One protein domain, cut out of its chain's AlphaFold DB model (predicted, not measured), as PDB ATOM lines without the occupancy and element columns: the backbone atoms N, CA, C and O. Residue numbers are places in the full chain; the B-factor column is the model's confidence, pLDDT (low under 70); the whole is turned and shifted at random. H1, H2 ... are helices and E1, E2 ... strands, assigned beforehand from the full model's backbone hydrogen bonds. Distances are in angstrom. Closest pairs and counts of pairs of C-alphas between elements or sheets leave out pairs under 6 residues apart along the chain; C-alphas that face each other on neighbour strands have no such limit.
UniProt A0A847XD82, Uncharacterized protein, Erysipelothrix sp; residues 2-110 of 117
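This is residues 2 to 110 of the 117 residues of an uncharacterized protein of Erysipelothrix sp (UniProt A0A847XD82). Two strongly twisted sheets of four strands follow each other along the longest axis, the second meeting the first mainly through its edge strand E5, which crosses E1 and E2 on the face away from H1. The long helix H1 covers the other face of the first sheet, while E7, E8 and the short helix H2 lie at the far end, H2 beside E5 and E6. The printed part has 109 residues, with two named helices and eight named strands in the order H1 E1 E2 E3 E4 H2 E5 E6 E7 E8. The sheets run E1 - E2 - E3 - E4 and E5 - E6 - E7 - E8, both all antiparallel, and the class is mixed, helices and strands. The whole is compact, with a radius of gyration of the C-alphas of 13.8 A and spans of 38 by 28 by 24 A.

The first sheet holds E1, residues 24 to 30, E2, residues 34 to 40 and 19.8 A long, E3, residues 43 to 48, and E4, residues 54 to 58. H1, residues 3 to 18, runs 22.6 A from C-alpha 3 at (166.702, 218.259, 304.592). The second sheet holds E5, residues 75 to 81, E6, residues 84 to 91 and 21.6 A long, E7, residues 94 to 99, and E8, residues 105 to 109, which ends with C-alpha 109 at (168.876, 244.070, 304.097). H2 is residues 63 to 70, 10.3 A long.

E1 to E4 form a meander, each strand the antiparallel neighbour of the one before. N 26 and O 37 are 2.8 A apart across the hairpin E1 and E2, N 38 and O 45 2.8 A across E2 and E3, and N 46 and O 55 3.0 A across E3 and E4. H1 is on this sheet at a height over the sheet of 9.0 A, making two layers, a helix on one face of a sheet. It is over E2 and E3 and only just over E1, with 3 C-alphas on that strand; at 61 degrees to E3 on the local plane, it runs only just across the strands. The closest C-alphas of H1 and E1, Val 11 and Leu 25, are 7.3 A apart. E1 and E5 have 10 pairs of C-alphas within 8 A, the closest being Phe 29 and Gly 79 at 5.3 A. The closest C-alphas of E2 and E5, Tyr 35 and Val 80, are 6.7 A apart. E5 to E8 form a second meander: N 79 and O 86 are 2.9 A apart, N 89 and O 96 2.9 A, and N 97 and O 107 2.9 A. H2 only grazes this sheet, with the C-alphas of Leu 66 and Val 76 closest at 6.4 A. Each O i to N i+4 pair of H1 is within hydrogen-bond range; in H2 it is 3 of 4. H1 and H2 are apart.

The two C-alphas farthest apart, those of Gln 17 and Asp 71, are 39.5 A apart. The printed part has no cut, and each link between named elements is tight. The mean pLDDT of the printed part is 91.1, with residues 2 to 3 under 70.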
ATOM      1  N   VAL A   2     164.687 215.171 302.326       46.72
ATOM      2  CA  VAL A   2     166.072 214.875 302.800       46.72
ATOM      3  C   VAL A   2     166.540 215.879 303.867       46.72
ATOM      4  O   VAL A   2     166.996 215.461 304.923       46.72
ATOM      5  N   LYS A   3     166.317 217.187 303.647       61.34
ATOM      6  CA  LYS A   3     166.702 218.259 304.592       61.34
ATOM      7  C   LYS A   3     166.077 218.100 305.987       61.34
ATOM      8  O   LYS A   3     166.790 218.126 306.973       61.34
ATOM      9  N   GLU A   4     164.778 217.805 306.051       72.12
ATOM     10  CA  GLU A   4     164.050 217.606 307.320       72.12
ATOM     11  C   GLU A   4     164.625 216.467 308.181       72.12
ATOM     12  O   GLU A   4     164.566 216.529 309.404       72.12
ATOM     13  N   HIS A   5     165.177 215.418 307.557       76.31
ATOM     14  CA  HIS A   5     165.789 214.313 308.297       76.31
ATOM     15  C   HIS A   5     167.153 214.708 308.876       76.31
ATOM     16  O   HIS A   5     167.430 214.403 310.032       76.31
ATOM     17  N   GLU A   6     167.978 215.416 308.103       84.19
ATOM     18  CA  GLU A   6     169.266 215.936 308.576       84.19
ATOM     19  C   GLU A   6     169.081 216.972 309.687       84.19
ATOM     20  O   GLU A   6     169.736 216.883 310.721       84.19
ATOM     21  N   ASP A   7     168.144 217.907 309.511       88.06
ATOM     22  CA  ASP A   7     167.832 218.937 310.504       88.06
ATOM     23  C   ASP A   7     167.415 218.299 311.841       88.06
ATOM     24  O   ASP A   7     167.884 218.706 312.905       88.06
ATOM     25  N   LYS A   8     166.622 217.221 311.790       90.06
ATOM     26  CA  LYS A   8     166.238 216.456 312.980       90.06
ATOM     27  C   LYS A   8     167.440 215.832 313.696       90.06
ATOM     28  O   LYS A   8     167.496 215.890 314.920       90.06
ATOM     29  N   LEU A   9     168.407 215.277 312.962       93.31
ATOM     30  CA  LEU A   9     169.611 214.682 313.557       93.31
ATOM     31  C   LEU A   9     170.467 215.726 314.287       93.31
ATOM     32  O   LEU A   9     170.965 215.443 315.376       93.31
ATOM     33  N   PHE A  10     170.609 216.934 313.731       94.44
ATOM     34  CA  PHE A  10     171.328 218.022 314.403       94.44
ATOM     35  C   PHE A  10     170.621 218.464 315.687       94.44
ATOM     36  O   PHE A  10     171.267 218.601 316.725       94.44
ATOM     37  N   VAL A  11     169.294 218.619 315.642       95.44
ATOM     38  CA  VAL A  11     168.483 218.972 316.819       95.44
ATOM     39  C   VAL A  11     168.567 217.890 317.900       95.44
ATOM     40  O   VAL A  11     168.764 218.211 319.069       95.44
ATOM     41  N   GLU A  12     168.483 216.608 317.535       95.81
ATOM     42  CA  GLU A  12     168.611 215.484 318.477       95.81
ATOM     43  C   GLU A  12     170.015 215.390 319.094       95.81
ATOM     44  O   GLU A  12     170.156 215.141 320.298       95.81
ATOM     45  N   ALA A  13     171.061 215.615 318.294       96.19
ATOM     46  CA  ALA A  13     172.440 215.638 318.768       96.19
ATOM     47  C   ALA A  13     172.671 216.791 319.758       96.19
ATOM     48  O   ALA A  13     173.192 216.559 320.853       96.19
ATOM     49  N   PHE A  14     172.205 217.999 319.429       96.56
ATOM     50  CA  PHE A  14     172.272 219.154 320.322       96.56
ATOM     51  C   PHE A  14     171.477 218.921 321.614       96.56
ATOM     52  O   PHE A  14     171.992 219.131 322.713       96.56
ATOM     53  N   ALA A  15     170.252 218.396 321.505       96.38
ATOM     54  CA  ALA A  15     169.421 218.053 322.656       96.38
ATOM     55  C   ALA A  15     170.120 217.050 323.585       96.38
ATOM     56  O   ALA A  15     170.092 217.207 324.806       96.38
ATOM     57  N   THR A  16     170.797 216.052 323.015       96.75
ATOM     58  CA  THR A  16     171.569 215.058 323.772       96.75
ATOM     59  C   THR A  16     172.762 215.697 324.483       96.75
ATOM     60  O   THR A  16     172.953 215.468 325.680       96.75
ATOM     61  N   GLN A  17     173.538 216.531 323.782       95.38
ATOM     62  CA  GLN A  17     174.695 217.239 324.337       95.38
ATOM     63  C   GLN A  17     174.299 218.156 325.501       95.38
ATOM     64  O   GLN A  17     174.935 218.139 326.557       95.38
ATOM     65  N   MET A  18     173.208 218.903 325.330       95.38
ATOM     66  CA  MET A  18     172.701 219.869 326.307       95.38
ATOM     67  C   MET A  18     171.773 219.241 327.361       95.38
ATOM     68  O   MET A  18     171.316 219.930 328.271       95.38
ATOM     69  N   LYS A  19     171.513 217.925 327.278       96.38
ATOM     70  CA  LYS A  19     170.595 217.173 328.158       96.38
ATOM     71  C   LYS A  19     169.178 217.766 328.196       96.38
ATOM     72  O   LYS A  19     168.513 217.742 329.237       96.38
ATOM     73  N   LEU A  20     168.722 218.287 327.062       96.19
ATOM     74  CA  LEU A  20     167.385 218.842 326.894       96.19
ATOM     75  C   LEU A  20     166.357 217.725 326.704       96.19
ATOM     76  O   LEU A  20     166.665 216.623 326.250       96.19
ATOM     77  N   LYS A  21     165.112 218.023 327.071       94.06
ATOM     78  CA  LYS A  21     163.950 217.152 326.862       94.06
ATOM     79  C   LYS A  21     162.879 217.929 326.119       94.06
ATOM     80  O   LYS A  21     162.839 219.151 326.242       94.06
ATOM     81  N   ASP A  22     162.027 217.215 325.391       94.00
ATOM     82  CA  ASP A  22     160.868 217.798 324.709       94.00
ATOM     83  C   ASP A  22     161.275 218.986 323.817       94.00
ATOM     84  O   ASP A  22     160.760 220.093 323.952       94.00
ATOM     85  N   VAL A  23     162.296 218.762 322.976       96.19
ATOM     86  CA  VAL A  23     162.856 219.795 322.099       96.19
ATOM     87  C   VAL A  23     161.998 219.942 320.849       96.19
ATOM     88  O   VAL A  23     161.759 218.971 320.131       96.19
ATOM     89  N   GLU A  24     161.582 221.171 320.581       95.56
ATOM     90  CA  GLU A  24     160.841 221.577 319.392       95.56
ATOM     91  C   GLU A  24     161.743 222.445 318.512       95.56
ATOM     92  O   GLU A  24     162.366 223.384 319.002       95.56
ATOM     93  N   LEU A  25     161.829 222.143 317.216       95.75
ATOM     94  CA  LEU A  25     162.470 223.040 316.256       95.75
ATOM     95  C   LEU A  25     161.500 224.181 315.942       95.75
ATOM     96  O   LEU A  25     160.432 223.919 315.396       95.75
ATOM     97  N   LEU A  26     161.877 225.413 316.286       95.19
ATOM     98  CA  LEU A  26     161.078 226.602 315.995       95.19
ATOM     99  C   LEU A  26     161.326 227.085 314.571       95.19
ATOM    100  O   LEU A  26     160.377 227.249 313.816       95.19
ATOM    101  N   ASP A  27     162.593 227.284 314.209       95.44
ATOM    102  CA  ASP A  27     162.973 227.804 312.898       95.44
ATOM    103  C   ASP A  27     164.383 227.352 312.495       95.44
ATOM    104  O   ASP A  27     165.243 227.027 313.324       95.44
ATOM    105  N   ARG A  28     164.614 227.335 311.179       94.38
ATOM    106  CA  ARG A  28     165.917 227.084 310.561       94.38
ATOM    107  C   ARG A  28     166.280 228.282 309.699       94.38
ATOM    108  O   ARG A  28     165.729 228.458 308.615       94.38
ATOM    109  N   PHE A  29     167.279 229.025 310.137       91.31
ATOM    110  CA  PHE A  29     167.655 230.300 309.550       91.31
ATOM    111  C   PHE A  29     169.009 230.207 308.839       91.31
ATOM    112  O   PHE A  29     169.897 229.464 309.265       91.31
ATOM    113  N   VAL A  30     169.164 230.916 307.719       90.81
ATOM    114  CA  VAL A  30     170.415 230.953 306.949       90.81
ATOM    115  C   VAL A  30     170.803 232.403 306.707       90.81
ATOM    116  O   VAL A  30     170.051 233.125 306.060       90.81
ATOM    117  N   LEU A  31     171.985 232.794 307.184       85.56
ATOM    118  CA  LEU A  31     172.559 234.122 306.956       85.56
ATOM    119  C   LEU A  31     174.014 234.001 306.484       85.56
ATOM    120  O   LEU A  31     174.255 233.850 305.289       85.56
ATOM    121  N   ASP A  32     174.970 234.021 307.412       88.62
ATOM    122  CA  ASP A  32     176.378 233.676 307.188       88.62
ATOM    123  C   ASP A  32     176.592 232.156 307.284       88.62
ATOM    124  O   ASP A  32     177.291 231.555 306.468       88.62
ATOM    125  N   GLU A  33     175.911 231.527 308.239       91.75
ATOM    126  CA  GLU A  33     175.862 230.086 308.448       91.75
ATOM    127  C   GLU A  33     174.408 229.594 308.546       91.75
ATOM    128  O   GLU A  33     173.447 230.356 308.416       91.75
ATOM    129  N   VAL A  34     174.236 228.283 308.740       93.38
ATOM    130  CA  VAL A  34     172.930 227.699 309.066       93.38
ATOM    131  C   VAL A  34     172.792 227.633 310.579       93.38
ATOM    132  O   VAL A  34     173.553 226.906 311.224       93.38
ATOM    133  N   TYR A  35     171.771 228.303 311.101       95.75
ATOM    134  CA  TYR A  35     171.391 228.259 312.506       95.75
ATOM    135  C   TYR A  35     170.062 227.536 312.695       95.75
ATOM    136  O   TYR A  35     169.162 227.585 311.851       95.75
ATOM    137  N   TYR A  36     169.948 226.881 313.840       96.81
ATOM    138  CA  TYR A  36     168.741 226.220 314.307       96.81
ATOM    139  C   TYR A  36     168.281 226.917 315.572       96.81
ATOM    140  O   TYR A  36     169.075 227.049 316.501       96.81
ATOM    141  N   VAL A  37     167.016 227.328 315.618       97.31
ATOM    142  CA  VAL A  37     166.387 227.871 316.822       97.31
ATOM    143  C   VAL A  37     165.422 226.824 317.353       97.31
ATOM    144  O   VAL A  37     164.516 226.383 316.646       97.31
ATOM    145  N   VAL A  38     165.625 226.390 318.593       97.44
ATOM    146  CA  VAL A  38     164.840 225.326 319.223       97.44
ATOM    147  C   VAL A  38     164.282 225.776 320.563       97.44
ATOM    148  O   VAL A  38     164.875 226.602 321.253       97.44
ATOM    149  N   ARG A  39     163.162 225.193 320.975       97.44
ATOM    150  CA  ARG A  39     162.550 225.403 322.285       97.44
ATOM    151  C   ARG A  39     162.661 224.145 323.128       97.44
ATOM    152  O   ARG A  39     162.467 223.040 322.636       97.44
ATOM    153  N   SER A  40     162.922 224.316 324.419       97.00
ATOM    154  CA  SER A  40     162.732 223.276 325.430       97.00
ATOM    155  C   SER A  40     162.186 223.932 326.691       97.00
ATOM    156  O   SER A  40     162.869 224.736 327.329       97.00
ATOM    157  N   LYS A  41     160.941 223.594 327.053       93.88
ATOM    158  CA  LYS A  41     160.188 224.234 328.149       93.88
ATOM    159  C   LYS A  41     160.062 225.758 327.949       93.88
ATOM    160  O   LYS A  41     159.550 226.195 326.918       93.88
ATOM    161  N   ASP A  42     160.537 226.541 328.917       95.19
ATOM    162  CA  ASP A  42     160.464 228.008 328.964       95.19
ATOM    163  C   ASP A  42     161.733 228.677 328.414       95.19
ATOM    164  O   ASP A  42     161.956 229.868 328.611       95.19
ATOM    165  N   LYS A  43     162.599 227.904 327.747       96.56
ATOM    166  CA  LYS A  43     163.846 228.385 327.156       96.56
ATOM    167  C   LYS A  43     163.854 228.147 325.656       96.56
ATOM    168  O   LYS A  43     163.379 227.113 325.173       96.56
ATOM    169  N   MET A  44     164.470 229.079 324.947       96.88
ATOM    170  CA  MET A  44     164.875 228.908 323.562       96.88
ATOM    171  C   MET A  44     166.398 228.849 323.471       96.88
ATOM    172  O   MET A  44     167.110 229.468 324.261       96.88
ATOM    173  N   TYR A  45     166.883 228.064 322.522       97.69
ATOM    174  CA  TYR A  45     168.293 227.821 322.268       97.69
ATOM    175  C   TYR A  45     168.552 228.042 320.792       97.69
ATOM    176  O   TYR A  45     167.690 227.759 319.960       97.69
ATOM    177  N   TRP A  46     169.758 228.480 320.472       97.56
ATOM    178  CA  TRP A  46     170.218 228.549 319.099       97.56
ATOM    179  C   TRP A  46     171.580 227.885 318.963       97.56
ATOM    180  O   TRP A  46     172.350 227.867 319.922       97.56
ATOM    181  N   PHE A  47     171.868 227.307 317.798       97.62
ATOM    182  CA  PHE A  47     173.168 226.698 317.503       97.62
ATOM    183  C   PHE A  47     173.443 226.622 315.998       97.62
ATOM    184  O   PHE A  47     172.509 226.555 315.194       97.62
ATOM    185  N   ASN A  48     174.721 226.592 315.615       95.75
ATOM    186  CA  ASN A  48     175.162 226.279 314.252       95.75
ATOM    187  C   ASN A  48     175.495 224.782 314.080       95.75
ATOM    188  O   ASN A  48     175.586 224.025 315.044       95.75
ATOM    189  N   LYS A  49     175.654 224.319 312.833       92.25
ATOM    190  CA  LYS A  49     175.757 222.880 312.493       92.25
ATOM    191  C   LYS A  49     176.890 222.106 313.169       92.25
ATOM    192  O   LYS A  49     176.759 220.897 313.342       92.25
ATOM    193  N   ASP A  50     178.003 222.762 313.474       92.69
ATOM    194  CA  ASP A  50     179.165 222.140 314.118       92.69
ATOM    195  C   ASP A  50     179.197 222.362 315.640       92.69
ATOM    196  O   ASP A  50     180.128 221.914 316.309       92.69
ATOM    197  N   PHE A  51     178.167 223.023 316.178       94.25
ATOM    198  CA  PHE A  51     178.015 223.387 317.584       94.25
ATOM    199  C   PHE A  51     179.146 224.272 318.129       94.25
ATOM    200  O   PHE A  51     179.316 224.366 319.348       94.25
ATOM    201  N   SER A  52     179.920 224.929 317.259       94.50
ATOM    202  CA  SER A  52     180.959 225.880 317.668       94.50
ATOM    203  C   SER A  52     180.369 227.170 318.239       94.50
ATOM    204  O   SER A  52     180.989 227.795 319.101       94.50
ATOM    205  N   ARG A  53     179.157 227.536 317.806       95.62
ATOM    206  CA  ARG A  53     178.396 228.686 318.295       95.62
ATOM    207  C   ARG A  53     177.018 228.232 318.737       95.62
ATOM    208  O   ARG A  53     176.309 227.545 317.999       95.62
ATOM    209  N   TYR A  54     176.653 228.610 319.952       97.00
ATOM    210  CA  TYR A  54     175.334 228.359 320.506       97.00
ATOM    211  C   TYR A  54     175.031 229.339 321.635       97.00
ATOM    212  O   TYR A  54     175.936 229.870 322.282       97.00
ATOM    213  N   GLY A  55     173.749 229.514 321.920       96.94
ATOM    214  CA  GLY A  55     173.281 230.342 323.019       96.94
ATOM    215  C   GLY A  55     171.902 229.920 323.494       96.94
ATOM    216  O   GLY A  55     171.287 228.991 322.963       96.94
ATOM    217  N   GLN A  56     171.437 230.581 324.546       96.44
ATOM    218  CA  GLN A  56     170.130 230.335 325.138       96.44
ATOM    219  C   GLN A  56     169.565 231.621 325.733       96.44
ATOM    220  O   GLN A  56     170.321 232.469 326.204       96.44
ATOM    221  N   GLN A  57     168.244 231.703 325.796       95.75
ATOM    222  CA  GLN A  57     167.516 232.779 326.465       95.75
ATOM    223  C   GLN A  57     166.118 232.305 326.884       95.75
ATOM    224  O   GLN A  57     165.736 231.155 326.631       95.75
ATOM    225  N   ASP A  58     165.374 233.162 327.582       96.38
ATOM    226  CA  ASP A  58     163.964 232.904 327.883       96.38
ATOM    227  C   ASP A  58     163.138 232.818 326.598       96.38
ATOM    228  O   ASP A  58     163.421 233.495 325.611       96.38
ATOM    229  N   PHE A  59     162.146 231.927 326.584       95.62
ATOM    230  CA  PHE A  59     161.273 231.775 325.428       95.62
ATOM    231  C   PHE A  59     160.374 233.004 325.277       95.62
ATOM    232  O   PHE A  59     159.579 233.312 326.165       95.62
ATOM    233  N   ILE A  60     160.469 233.651 324.118       93.50
ATOM    234  CA  ILE A  60     159.638 234.787 323.728       93.50
ATOM    235  C   ILE A  60     158.834 234.365 322.500       93.50
ATOM    236  O   ILE A  60     159.404 233.935 321.499       93.50
ATOM    237  N   SER A  61     157.506 234.439 322.600       91.81
ATOM    238  CA  SER A  61     156.596 234.036 321.522       91.81
ATOM    239  C   SER A  61     156.542 235.092 320.420       91.81
ATOM    240  O   SER A  61     156.418 236.281 320.704       91.81
ATOM    241  N   LYS A  62     156.538 234.644 319.160       89.44
ATOM    242  CA  LYS A  62     156.282 235.490 317.988       89.44
ATOM    243  C   LYS A  62     154.803 235.820 317.765       89.44
ATOM    244  O   LYS A  62     154.513 236.641 316.909       89.44
ATOM    245  N   GLU A  63     153.871 235.224 318.516       87.19
ATOM    246  CA  GLU A  63     152.418 235.429 318.336       87.19
ATOM    247  C   GLU A  63     152.015 236.908 318.366       87.19
ATOM    248  O   GLU A  63     151.285 237.350 317.487       87.19
ATOM    249  N   GLY A  64     152.551 237.692 319.307       79.31
ATOM    250  CA  GLY A  64     152.228 239.120 319.405       79.31
ATOM    251  C   GLY A  64     152.744 239.963 318.235       79.31
ATOM    252  O   GLY A  64     152.179 241.011 317.955       79.31
ATOM    253  N   VAL A  65     153.790 239.507 317.539       81.50
ATOM    254  CA  VAL A  65     154.375 240.230 316.399       81.50
ATOM    255  C   VAL A  65     153.853 239.696 315.063       81.50
ATOM    256  O   VAL A  65     153.794 240.424 314.080       81.50
ATOM    257  N   LEU A  66     153.413 238.436 315.022       81.44
ATOM    258  CA  LEU A  66     152.736 237.852 313.866       81.44
ATOM    259  C   LEU A  66     151.481 238.648 313.502       81.44
ATOM    260  O   LEU A  66     151.307 238.982 312.338       81.44
ATOM    261  N   GLU A  67     150.648 239.003 314.482       76.81
ATOM    262  CA  GLU A  67     149.382 239.706 314.223       76.81
ATOM    263  C   GLU A  67     149.570 241.056 313.511       76.81
ATOM    264  O   GLU A  67     148.763 241.417 312.661       76.81
ATOM    265  N   GLU A  68     150.644 241.792 313.809       74.94
ATOM    266  CA  GLU A  68     150.894 243.106 313.200       74.94
ATOM    267  C   GLU A  68     151.495 243.018 311.786       74.94
ATOM    268  O   GLU A  68     151.307 243.925 310.972       74.94
ATOM    269  N   PHE A  69     152.226 241.941 311.480       77.06
ATOM    270  CA  PHE A  69     153.034 241.833 310.260       77.06
ATOM    271  C   PHE A  69     152.521 240.803 309.245       77.06
ATOM    272  O   PHE A  69     152.873 240.902 308.064       77.06
ATOM    273  N   ASP A  70     151.658 239.872 309.657       73.62
ATOM    274  CA  ASP A  70     151.017 238.894 308.765       73.62
ATOM    275  C   ASP A  70     150.134 239.605 307.722       73.62
ATOM    276  O   ASP A  70     150.254 239.358 306.519       73.62
ATOM    277  N   ASP A  71     149.371 240.624 308.139       78.00
ATOM    278  CA  ASP A  71     148.551 241.466 307.248       78.00
ATOM    279  C   ASP A  71     149.381 242.234 306.200       78.00
ATOM    280  O   ASP A  71     148.885 242.617 305.134       78.00
ATOM    281  N   LEU A  72     150.670 242.452 306.474       80.81
ATOM    282  CA  LEU A  72     151.604 243.123 305.569       80.81
ATOM    283  C   LEU A  72     152.289 242.149 304.596       80.81
ATOM    284  O   LEU A  72     153.034 242.594 303.710       80.81
ATOM    285  N   GLY A  73     152.019 240.845 304.716       84.00
ATOM    286  CA  GLY A  73     152.573 239.786 303.877       84.00
ATOM    287  C   GLY A  73     154.052 239.511 304.137       84.00
ATOM    288  O   GLY A  73     154.772 239.178 303.193       84.00
ATOM    289  N   TYR A  74     154.514 239.726 305.370       86.94
ATOM    290  CA  TYR A  74     155.832 239.273 305.810       86.94
ATOM    291  C   TYR A  74     155.751 237.825 306.293       86.94
ATOM    292  O   TYR A  74     154.820 237.459 307.003       86.94
ATOM    293  N   ASP A  75     156.751 237.020 305.947       90.19
ATOM    294  CA  ASP A  75     157.005 235.753 306.626       90.19
ATOM    295  C   ASP A  75     157.779 236.040 307.920       90.19
ATOM    296  O   ASP A  75     158.823 236.701 307.883       90.19
ATOM    297  N   VAL A  76     157.240 235.603 309.063       92.62
ATOM    298  CA  VAL A  76     157.781 235.916 310.392       92.62
ATOM    299  C   VAL A  76     158.354 234.664 311.051       92.62
ATOM    300  O   VAL A  76     157.654 233.691 311.360       92.62
ATOM    301  N   GLY A  77     159.646 234.720 311.344       94.31
ATOM    302  CA  GLY A  77     160.421 233.620 311.910       94.31
ATOM    303  C   GLY A  77     161.301 234.043 313.079       94.31
ATOM    304  O   GLY A  77     161.315 235.202 313.495       94.31
ATOM    305  N   TYR A  78     162.052 233.078 313.597       96.25
ATOM    306  CA  TYR A  78     163.221 233.329 314.430       96.25
ATOM    307  C   TYR A  78     164.505 233.173 313.613       96.25
ATOM    308  O   TYR A  78     164.642 232.261 312.796       96.25
ATOM    309  N   GLY A  79     165.482 234.024 313.902       95.62
ATOM    310  CA  GLY A  79     166.825 233.961 313.343       95.62
ATOM    311  C   GLY A  79     167.893 234.126 314.412       95.62
ATOM    312  O   GLY A  79     167.595 234.210 315.602       95.62
ATOM    313  N   VAL A  80     169.146 234.177 313.967       95.81
ATOM    314  CA  VAL A  80     170.296 234.491 314.818       95.81
ATOM    315  C   VAL A  80     171.092 235.602 314.151       95.81
ATOM    316  O   VAL A  80     171.458 235.482 312.982       95.81
ATOM    317  N   TYR A  81     171.358 236.668 314.895       95.00
ATOM    318  CA  TYR A  81     172.191 237.782 314.466       95.00
ATOM    319  C   TYR A  81     173.063 238.223 315.641       95.00
ATOM    320  O   TYR A  81     172.559 238.372 316.746       95.00
ATOM    321  N   ASP A  82     174.368 238.369 315.408       92.94
ATOM    322  CA  ASP A  82     175.356 238.766 316.428       92.94
ATOM    323  C   ASP A  82     175.252 237.977 317.755       92.94
ATOM    324  O   ASP A  82     175.213 238.538 318.845       92.94
ATOM    325  N   ASP A  83     175.166 236.642 317.655       93.69
ATOM    326  CA  ASP A  83     175.022 235.708 318.790       93.69
ATOM    327  C   ASP A  83     173.735 235.886 319.635       93.69
ATOM    328  O   ASP A  83     173.635 235.381 320.759       93.69
ATOM    329  N   GLN A  84     172.709 236.540 319.083       94.50
ATOM    330  CA  GLN A  84     171.401 236.746 319.713       94.50
ATOM    331  C   GLN A  84     170.260 236.219 318.836       94.50
ATOM    332  O   GLN A  84     170.352 236.229 317.607       94.50
ATOM    333  N   ILE A  85     169.173 235.749 319.458       96.44
ATOM    334  CA  ILE A  85     167.957 235.389 318.718       96.44
ATOM    335  C   ILE A  85     167.215 236.666 318.345       96.44
ATOM    336  O   ILE A  85     167.026 237.550 319.176       96.44
ATOM    337  N   VAL A  86     166.759 236.728 317.100       96.56
ATOM    338  CA  VAL A  86     166.006 237.856 316.543       96.56
ATOM    339  C   VAL A  86     164.686 237.374 315.957       96.56
ATOM    340  O   VAL A  86     164.587 236.230 315.504       96.56
ATOM    341  N   PHE A  87     163.685 238.248 315.911       95.81
ATOM    342  CA  PHE A  87     162.557 238.065 315.005       95.81
ATOM    343  C   PHE A  87     162.999 238.423 313.590       95.81
ATOM    344  O   PHE A  87     163.620 239.464 313.376       95.81
ATOM    345  N   THR A  88     162.672 237.574 312.622       94.69
ATOM    346  CA  THR A  88     162.986 237.793 311.209       94.69
ATOM    347  C   THR A  88     161.712 238.068 310.436       94.69
ATOM    348  O   THR A  88     160.787 237.267 310.507       94.69
ATOM    349  N   PHE A  89     161.697 239.151 309.667       93.50
ATOM    350  CA  PHE A  89     160.603 239.517 308.772       93.50
ATOM    351  C   PHE A  89     161.124 239.468 307.344       93.50
ATOM    352  O   PHE A  89     161.971 240.278 306.964       93.50
ATOM    353  N   GLU A  90     160.628 238.519 306.558       90.50
ATOM    354  CA  GLU A  90     161.026 238.328 305.168       90.50
ATOM    355  C   GLU A  90     159.881 238.699 304.226       90.50
ATOM    356  O   GLU A  90     158.769 238.178 304.317       90.50
ATOM    357  N   LYS A  91     160.155 239.596 303.277       89.88
ATOM    358  CA  LYS A  91     159.230 239.933 302.195       89.88
ATOM    359  C   LYS A  91     159.974 240.072 300.879       89.88
ATOM    360  O   LYS A  91     160.577 241.102 300.577       89.88
ATOM    361  N   SER A  92     159.848 239.053 300.033       86.31
ATOM    362  CA  SER A  92     160.492 238.974 298.713       86.31
ATOM    363  C   SER A  92     162.022 239.046 298.775       86.31
ATOM    364  O   SER A  92     162.677 238.016 298.788       86.31
ATOM    365  N   VAL A  93     162.592 240.252 298.775       84.31
ATOM    366  CA  VAL A  93     164.043 240.490 298.878       84.31
ATOM    367  C   VAL A  93     164.401 241.364 300.077       84.31
ATOM    368  O   VAL A  93     165.570 241.666 300.263       84.31
ATOM    369  N   HIS A  94     163.405 241.804 300.848       88.50
ATOM    370  CA  HIS A  94     163.567 242.644 302.027       88.50
ATOM    371  C   HIS A  94     163.553 241.778 303.281       88.50
ATOM    372  O   HIS A  94     162.627 240.992 303.481       88.50
ATOM    373  N   TYR A  95     164.575 241.951 304.107       89.88
ATOM    374  CA  TYR A  95     164.751 241.293 305.389       89.88
ATOM    375  C   TYR A  95     164.902 242.356 306.469       89.88
ATOM    376  O   TYR A  95     165.749 243.242 306.350       89.88
ATOM    377  N   VAL A  96     164.119 242.244 307.535       92.88
ATOM    378  CA  VAL A  96     164.251 243.074 308.738       92.88
ATOM    379  C   VAL A  96     164.428 242.154 309.931       92.88
ATOM    380  O   VAL A  96     163.661 241.203 310.080       92.88
ATOM    381  N   PHE A  97     165.427 242.425 310.771       94.69
ATOM    382  CA  PHE A  97     165.630 241.705 312.026       94.69
ATOM    383  C   PHE A  97     165.370 242.634 313.203       94.69
ATOM    384  O   PHE A  97     165.929 243.735 313.265       94.69
ATOM    385  N   LEU A  98     164.536 242.175 314.131       94.81
ATOM    386  CA  LEU A  98     164.233 242.875 315.373       94.81
ATOM    387  C   LEU A  98     164.761 242.072 316.559       94.81
ATOM    388  O   LEU A  98     164.627 240.847 316.589       94.81
ATOM    389  N   ASP A  99     165.330 242.757 317.542       94.31
ATOM    390  CA  ASP A  99     165.642 242.153 318.834       94.31
ATOM    391  C   ASP A  99     164.350 241.655 319.503       94.31
ATOM    392  O   ASP A  99     163.331 242.348 319.514       94.31
ATOM    393  N   VAL A 100     164.367 240.430 320.030       93.38
ATOM    394  CA  VAL A 100     163.140 239.795 320.533       93.38
ATOM    395  C   VAL A 100     162.639 240.375 321.857       93.38
ATOM    396  O   VAL A 100     161.466 240.198 322.180       93.38
ATOM    397  N   GLU A 101     163.489 241.057 322.629       90.94
ATOM    398  CA  GLU A 101     163.116 241.642 323.923       90.94
ATOM    399  C   GLU A 101     162.622 243.084 323.780       90.94
ATOM    400  O   GLU A 101     161.653 243.490 324.422       90.94
ATOM    401  N   THR A 102     163.298 243.862 322.941       92.56
ATOM    402  CA  THR A 102     163.098 245.310 322.797       92.56
ATOM    403  C   THR A 102     162.285 245.686 321.566       92.56
ATOM    404  O   THR A 102     161.771 246.803 321.502       92.56
ATOM    405  N   LEU A 103     162.152 244.770 320.599       90.44
ATOM    406  CA  LEU A 103     161.578 245.012 319.271       90.44
ATOM    407  C   LEU A 103     162.326 246.089 318.464       90.44
ATOM    408  O   LEU A 103     161.821 246.580 317.452       90.44
ATOM    409  N   GLU A 104     163.542 246.454 318.878       93.31
ATOM    410  CA  GLU A 104     164.383 247.391 318.140       93.31
ATOM    411  C   GLU A 104     164.971 246.729 316.891       93.31
ATOM    412  O   GLU A 104     165.385 245.569 316.902       93.31
ATOM    413  N   LYS A 105     165.031 247.481 315.787       93.88
ATOM    414  CA  LYS A 105     165.619 247.001 314.535       93.88
ATOM    415  C   LYS A 105     167.136 246.926 314.652       93.88
ATOM    416  O   LYS A 105     167.797 247.960 314.726       93.88
ATOM    417  N   VAL A 106     167.676 245.713 314.580       95.31
ATOM    418  CA  VAL A 106     169.122 245.450 314.664       95.31
ATOM    419  C   VAL A 106     169.769 245.274 313.295       95.31
ATOM    420  O   VAL A 106     170.964 245.509 313.138       95.31
ATOM    421  N   PHE A 107     168.986 244.898 312.281       93.81
ATOM    422  CA  PHE A 107     169.488 244.711 310.927       93.81
ATOM    423  C   PHE A 107     168.386 244.891 309.882       93.81
ATOM    424  O   PHE A 107     167.212 244.611 310.127       93.81
ATOM    425  N   GLU A 108     168.781 245.343 308.696       92.62
ATOM    426  CA  GLU A 108     167.917 245.440 307.525       92.62
ATOM    427  C   GLU A 108     168.742 245.194 306.264       92.62
ATOM    428  O   GLU A 108     169.832 245.749 306.106       92.62
ATOM    429  N   PHE A 109     168.224 244.365 305.363       86.81
ATOM    430  CA  PHE A 109     168.876 244.070 304.097       86.81
ATOM    431  C   PHE A 109     167.866 243.894 302.968       86.81
ATOM    432  O   PHE A 109     166.846 243.227 303.120       86.81
ATOM    433  N   GLY A 110     168.219 244.445 301.808       72.94
ATOM    434  CA  GLY A 110     167.437 244.350 300.588       72.94
ATOM    435  C   GLY A 110     166.212 245.260 300.596       72.94
ATOM    436  O   GLY A 110     165.664 245.612 301.627       72.94
TER     437      GLY A 110